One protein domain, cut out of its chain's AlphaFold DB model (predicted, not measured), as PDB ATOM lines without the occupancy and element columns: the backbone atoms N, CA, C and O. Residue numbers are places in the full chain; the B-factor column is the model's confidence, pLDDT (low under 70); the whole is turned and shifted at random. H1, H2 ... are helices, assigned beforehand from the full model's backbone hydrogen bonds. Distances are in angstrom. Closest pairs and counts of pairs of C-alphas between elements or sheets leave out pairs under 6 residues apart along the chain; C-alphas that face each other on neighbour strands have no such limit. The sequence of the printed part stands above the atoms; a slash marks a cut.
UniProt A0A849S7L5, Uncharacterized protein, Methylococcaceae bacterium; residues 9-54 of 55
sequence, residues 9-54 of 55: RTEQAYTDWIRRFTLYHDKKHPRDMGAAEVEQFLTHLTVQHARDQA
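What this domain is: This is residues 9 to 54 of the 55 residues of an uncharacterized protein of Methylococcaceae bacterium (UniProt A0A849S7L5). Two helices make an L: the longer, H2, is one arm, H1 the other, and the link between them loops round the corner. Residues 9 to 17 of H1 stick out at one end, and residues 45 to 54, of which 45 to 52 belong to H2, at the other. The printed part has 46 residues with two named helices, H1 then H2, and no named strand: all helix. It is only just loose, close to compact, with a radius of gyration of the C-alphas of 11.7 A and spans of 35 by 28 by 16 A.

Where its parts are: H2, residues 35 to 52, is 25.7 A long, from C-alpha 35 at (46.410, 21.786, -3.413) to C-alpha 52 at (42.370, 18.923, -28.614). H1, residues 9 to 24, is 22.5 A long and begins with C-alpha 9 at (64.583, 23.807, -21.524).

How they stand to each other: H2 and H1 are close but not clearly touching; their closest C-alphas, of Phe 41 and Phe 21, are 6.7 A apart. Their lines are about perpendicular, at 80 degrees. In H1 and H2 every O i to N i+4 pair is within hydrogen-bond range.

The domain as a whole: The two C-alphas farthest apart, of Arg 31 and Ala 54, are 35.3 A apart. The printed part has no cut, and the 10-residue link is short. Residues 51 to 54 have pLDDT under 70.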
ATOM      1  N   ARG A   9      65.898  24.367 -21.203       94.56
ATOM      2  CA  ARG A   9      64.583  23.807 -21.524       94.56
ATOM      3  C   ARG A   9      63.755  23.549 -20.267       94.56
ATOM      4  O   ARG A   9      62.558  23.809 -20.257       94.56
ATOM      5  N   THR A  10      64.391  23.051 -19.211       94.00
ATOM      6  CA  THR A  10      63.739  22.796 -17.924       94.00
ATOM      7  C   THR A  10      63.292  24.105 -17.272       94.00
ATOM      8  O   THR A  10      62.150  24.202 -16.838       94.00
ATOM      9  N   GLU A  11      64.145  25.133 -17.253       94.88
ATOM     10  CA  GLU A  11      63.784  26.457 -16.722       94.88
ATOM     11  C   GLU A  11      62.611  27.093 -17.481       94.88
ATOM     12  O   GLU A  11      61.696  27.637 -16.860       94.88
ATOM     13  N   GLN A  12      62.615  26.997 -18.816       95.56
ATOM     14  CA  GLN A  12      61.525  27.495 -19.660       95.56
ATOM     15  C   GLN A  12      60.218  26.768 -19.363       95.56
ATOM     16  O   GLN A  12      59.216  27.422 -19.092       95.56
ATOM     17  N   ALA A  13      60.245  25.434 -19.301       96.12
ATOM     18  CA  ALA A  13      59.063  24.646 -18.970       96.12
ATOM     19  C   ALA A  13      58.476  25.038 -17.604       96.12
ATOM     20  O   ALA A  13      57.275  25.274 -17.500       96.12
ATOM     21  N   TYR A  14      59.307  25.167 -16.563       94.19
ATOM     22  CA  TYR A  14      58.832  25.603 -15.247       94.19
ATOM     23  C   TYR A  14      58.246  27.017 -15.275       94.19
ATOM     24  O   TYR A  14      57.178  27.246 -14.712       94.19
ATOM     25  N   THR A  15      58.913  27.955 -15.946       95.06
ATOM     26  CA  THR A  15      58.443  29.345 -16.048       95.06
ATOM     27  C   THR A  15      57.106  29.425 -16.786       95.06
ATOM     28  O   THR A  15      56.197  30.128 -16.342       95.06
ATOM     29  N   ASP A  16      56.950  28.656 -17.863       96.50
ATOM     30  CA  ASP A  16      55.710  28.585 -18.632       96.50
ATOM     31  C   ASP A  16      54.564  28.002 -17.802       96.50
ATOM     32  O   ASP A  16      53.464  28.560 -17.801       96.50
ATOM     33  N   TRP A  17      54.812  26.924 -17.053       96.62
ATOM     34  CA  TRP A  17      53.809  26.335 -16.164       96.62
ATOM     35  C   TRP A  17      53.386  27.298 -15.055       96.62
ATOM     36  O   TRP A  17      52.188  27.494 -14.851       96.62
ATOM     37  N   ILE A  18      54.344  27.955 -14.394       95.06
ATOM     38  CA  ILE A  18      54.066  28.952 -13.350       95.06
ATOM     39  C   ILE A  18      53.234  30.104 -13.921       95.06
ATOM     40  O   ILE A  18      52.255  30.527 -13.302       95.06
ATOM     41  N   ARG A  19      53.579  30.596 -15.117       95.88
ATOM     42  CA  ARG A  19      52.829  31.663 -15.787       95.88
ATOM     43  C   ARG A  19      51.395  31.238 -16.095       95.88
ATOM     44  O   ARG A  19      50.476  31.983 -15.770       95.88
ATOM     45  N   ARG A  20      51.191  30.062 -16.700       96.69
ATOM     46  CA  ARG A  20      49.850  29.547 -17.040       96.69
ATOM     47  C   ARG A  20      48.991  29.352 -15.794       96.69
ATOM     48  O   ARG A  20      47.856  29.813 -15.776       96.69
ATOM     49  N   PHE A  21      49.557  28.754 -14.748       97.06
ATOM     50  CA  PHE A  21      48.889  28.569 -13.459       97.06
ATOM     51  C   PHE A  21      48.463  29.906 -12.837       97.06
ATOM     52  O   PHE A  21      47.315  30.072 -12.438       97.06
ATOM     53  N   THR A  22      49.366  30.889 -12.822       96.81
ATOM     54  CA  THR A  22      49.099  32.223 -12.260       96.81
ATOM     55  C   THR A  22      48.020  32.963 -13.052       96.81
ATOM     56  O   THR A  22      47.177  33.634 -12.470       96.81
ATOM     57  N   LEU A  23      48.027  32.846 -14.383       96.62
ATOM     58  CA  LEU A  23      47.020  33.471 -15.242       96.62
ATOM     59  C   LEU A  23      45.640  32.818 -15.123       96.62
ATOM     60  O   LEU A  23      44.645  33.531 -15.175       96.62
ATOM     61  N   TYR A  24      45.577  31.496 -14.945       97.00
ATOM     62  CA  TYR A  24      44.320  30.779 -14.721       97.00
ATOM     63  C   TYR A  24      43.635  31.219 -13.415       97.00
ATOM     64  O   TYR A  24      42.418  31.369 -13.381       97.00
ATOM     65  N   HIS A  25      44.421  31.513 -12.375       97.38
ATOM     66  CA  HIS A  25      43.940  31.978 -11.066       97.38
ATOM     67  C   HIS A  25      43.927  33.508 -10.921       97.38
ATOM     68  O   HIS A  25      44.231  34.037  -9.854       97.38
ATOM     69  N   ASP A  26      43.632  34.230 -12.004       96.69
ATOM     70  CA  ASP A  26      43.490  35.697 -12.034       96.69
ATOM     71  C   ASP A  26      44.649  36.468 -11.367       96.69
ATOM     72  O   ASP A  26      44.476  37.437 -10.631       96.69
ATOM     73  N   LYS A  27      45.884  36.013 -11.605       94.94
ATOM     74  CA  LYS A  27      47.117  36.609 -11.061       94.94
ATOM     75  C   LYS A  27      47.209  36.582  -9.530       94.94
ATOM     76  O   LYS A  27      48.030  37.309  -8.962       94.94
ATOM     77  N   LYS A  28      46.447  35.711  -8.857       93.94
ATOM     78  CA  LYS A  28      46.665  35.383  -7.445       93.94
ATOM     79  C   LYS A  28      48.101  34.887  -7.266       93.94
ATOM     80  O   LYS A  28      48.630  34.131  -8.085       93.94
ATOM     81  N   HIS A  29      48.767  35.339  -6.208       91.94
ATOM     82  CA  HIS A  29      50.159  34.973  -5.980       91.94
ATOM     83  C   HIS A  29      50.251  33.484  -5.573       91.94
ATOM     84  O   HIS A  29      49.570  33.085  -4.629       91.94
ATOM     85  N   PRO A  30      51.114  32.649  -6.197       91.50
ATOM     86  CA  PRO A  30      51.178  31.203  -5.928       91.50
ATOM     87  C   PRO A  30      51.421  30.801  -4.473       91.50
ATOM     88  O   PRO A  30      50.960  29.752  -4.047       91.50
ATOM     89  N   ARG A  31      52.108  31.644  -3.693       94.19
ATOM     90  CA  ARG A  31      52.289  31.438  -2.241       94.19
ATOM     91  C   ARG A  31      50.983  31.405  -1.437       94.19
ATOM     92  O   ARG A  31      50.979  30.853  -0.347       94.19
ATOM     93  N   ASP A  32      49.922  32.011  -1.963       94.69
ATOM     94  CA  ASP A  32      48.606  32.101  -1.322       94.69
ATOM     95  C   ASP A  32      47.641  31.030  -1.878       94.69
ATOM     96  O   ASP A  32      46.426  31.107  -1.681       94.69
ATOM     97  N   MET A  33      48.175  30.060  -2.629       95.38
ATOM     98  CA  MET A  33      47.451  28.965  -3.273       95.38
ATOM     99  C   MET A  33      47.999  27.617  -2.801       95.38
ATOM    100  O   MET A  33      49.174  27.497  -2.453       95.38
ATOM    101  N   GLY A  34      47.139  26.602  -2.787       94.19
ATOM    102  CA  GLY A  34      47.470  25.270  -2.293       94.19
ATOM    103  C   GLY A  34      47.006  24.162  -3.229       94.19
ATOM    104  O   GLY A  34      46.838  24.353  -4.434       94.19
ATOM    105  N   ALA A  35      46.803  22.975  -2.660       97.25
ATOM    106  CA  ALA A  35      46.410  21.786  -3.413       97.25
ATOM    107  C   ALA A  35      45.110  21.992  -4.212       97.25
ATOM    108  O   ALA A  35      45.038  21.568  -5.360       97.25
ATOM    109  N   ALA A  36      44.128  22.708  -3.654       97.38
ATOM    110  CA  ALA A  36      42.844  22.944  -4.309       97.38
ATOM    111  C   ALA A  36      42.989  23.695  -5.645       97.38
ATOM    112  O   ALA A  36      42.398  23.304  -6.650       97.38
ATOM    113  N   GLU A  37      43.796  24.757  -5.691       97.69
ATOM    114  CA  GLU A  37      44.064  25.497  -6.927       97.69
ATOM    115  C   GLU A  37      44.866  24.674  -7.942       97.69
ATOM    116  O   GLU A  37      44.657  24.806  -9.152       97.69
ATOM    117  N   VAL A  38      45.767  23.812  -7.461       96.69
ATOM    118  CA  VAL A  38      46.520  22.883  -8.314       96.69
ATOM    119  C   VAL A  38      45.580  21.862  -8.955       96.69
ATOM    120  O   VAL A  38      45.625  21.684 -10.169       96.69
ATOM    121  N   GLU A  39      44.690  21.242  -8.182       97.81
ATOM    122  CA  GLU A  39      43.706  20.274  -8.683       97.81
ATOM    123  C   GLU A  39      42.763  20.890  -9.723       97.81
ATOM    124  O   GLU A  39      42.533  20.297 -10.781       97.81
ATOM    125  N   GLN A  40      42.270  22.106  -9.470       97.31
ATOM    126  CA  GLN A  40      41.438  22.846 -10.426       97.31
ATOM    127  C   GLN A  40      42.180  23.103 -11.739       97.31
ATOM    128  O   GLN A  40      41.642  22.856 -12.821       97.31
ATOM    129  N   PHE A  41      43.439  23.543 -11.656       96.94
ATOM    130  CA  PHE A  41      44.254  23.796 -12.838       96.94
ATOM    131  C   PHE A  41      44.524  22.513 -13.632       96.94
ATOM    132  O   PHE A  41      44.346  22.503 -14.849       96.94
ATOM    133  N   LEU A  42      44.886  21.411 -12.969       96.62
ATOM    134  CA  LEU A  42      45.098  20.124 -13.639       96.62
ATOM    135  C   LEU A  42      43.815  19.612 -14.304       96.62
ATOM    136  O   LEU A  42      43.859  19.177 -15.452       96.62
ATOM    137  N   THR A  43      42.670  19.747 -13.634       96.88
ATOM    138  CA  THR A  43      41.359  19.392 -14.199       96.88
ATOM    139  C   THR A  43      41.060  20.205 -15.461       96.88
ATOM    140  O   THR A  43      40.646  19.648 -16.480       96.88
ATOM    141  N   HIS A  44      41.321  21.516 -15.435       94.81
ATOM    142  CA  HIS A  44      41.174  22.381 -16.606       94.81
ATOM    143  C   HIS A  44      42.053  21.924 -17.781       94.81
ATOM    144  O   HIS A  44      41.558  21.834 -18.908       94.81
ATOM    145  N   LEU A  45      43.319  21.577 -17.523       94.75
ATOM    146  CA  LEU A  45      44.230  21.073 -18.556       94.75
ATOM    147  C   LEU A  45      43.735  19.764 -19.170       94.75
ATOM    148  O   LEU A  45      43.804  19.612 -20.387       94.75
ATOM    149  N   THR A  46      43.217  18.836 -18.363       93.75
ATOM    150  CA  THR A  46      42.671  17.565 -18.860       93.75
ATOM    151  C   THR A  46      41.482  17.795 -19.788       93.75
ATOM    152  O   THR A  46      41.420  17.193 -20.858       93.75
ATOM    153  N   VAL A  47      40.567  18.702 -19.432       91.31
ATOM    154  CA  VAL A  47      39.421  19.048 -20.290       91.31
ATOM    155  C   VAL A  47      39.877  19.723 -21.585       91.31
ATOM    156  O   VAL A  47      39.323  19.442 -22.647       91.31
ATOM    157  N   GLN A  48      40.880  20.601 -21.521       82.31
ATOM    158  CA  GLN A  48      41.446  21.228 -22.715       82.31
ATOM    159  C   GLN A  48      42.102  20.185 -23.633       82.31
ATOM    160  O   GLN A  48      41.778  20.128 -24.812       82.31
ATOM    161  N   HIS A  49      42.950  19.306 -23.092       77.50
ATOM    162  CA  HIS A  49      43.588  18.243 -23.873       77.50
ATOM    163  C   HIS A  49      42.583  17.269 -24.489       77.50
ATOM    164  O   HIS A  49      42.753  16.866 -25.635       77.50
ATOM    165  N   ALA A  50      41.521  16.911 -23.766       71.81
ATOM    166  CA  ALA A  50      40.473  16.049 -24.305       71.81
ATOM    167  C   ALA A  50      39.758  16.690 -25.509       71.81
ATOM    168  O   ALA A  50      39.374  15.983 -26.436       71.81
ATOM    169  N   ARG A  51      39.603  18.023 -25.521       67.88
ATOM    170  CA  ARG A  51      39.059  18.761 -26.673       67.88
ATOM    171  C   ARG A  51      40.031  18.803 -27.849       67.88
ATOM    172  O   ARG A  51      39.580  18.699 -28.983       67.88
ATOM    173  N   ASP A  52      41.330  18.895 -27.579       66.31
ATOM    174  CA  ASP A  52      42.370  18.923 -28.614       66.31
ATOM    175  C   ASP A  52      42.585  17.546 -29.279       66.31
ATOM    176  O   ASP A  52      43.006  17.490 -30.428       66.31
ATOM    177  N   GLN A  53      42.288  16.436 -28.586       63.00
ATOM    178  CA  GLN A  53      42.361  15.068 -29.135       63.00
ATOM    179  C   GLN A  53      41.069  14.583 -29.812       63.00
ATOM    180  O   GLN A  53      41.056  13.502 -30.399       63.00
ATOM    181  N   ALA A  54      39.978  15.344 -29.701       60.12
ATOM    182  CA  ALA A  54      38.691  15.031 -30.323       60.12
ATOM    183  C   ALA A  54      38.527  15.649 -31.731       60.12
ATOM    184  O   ALA A  54      37.430  15.605 -32.291       60.12
TER     185      ALA A  54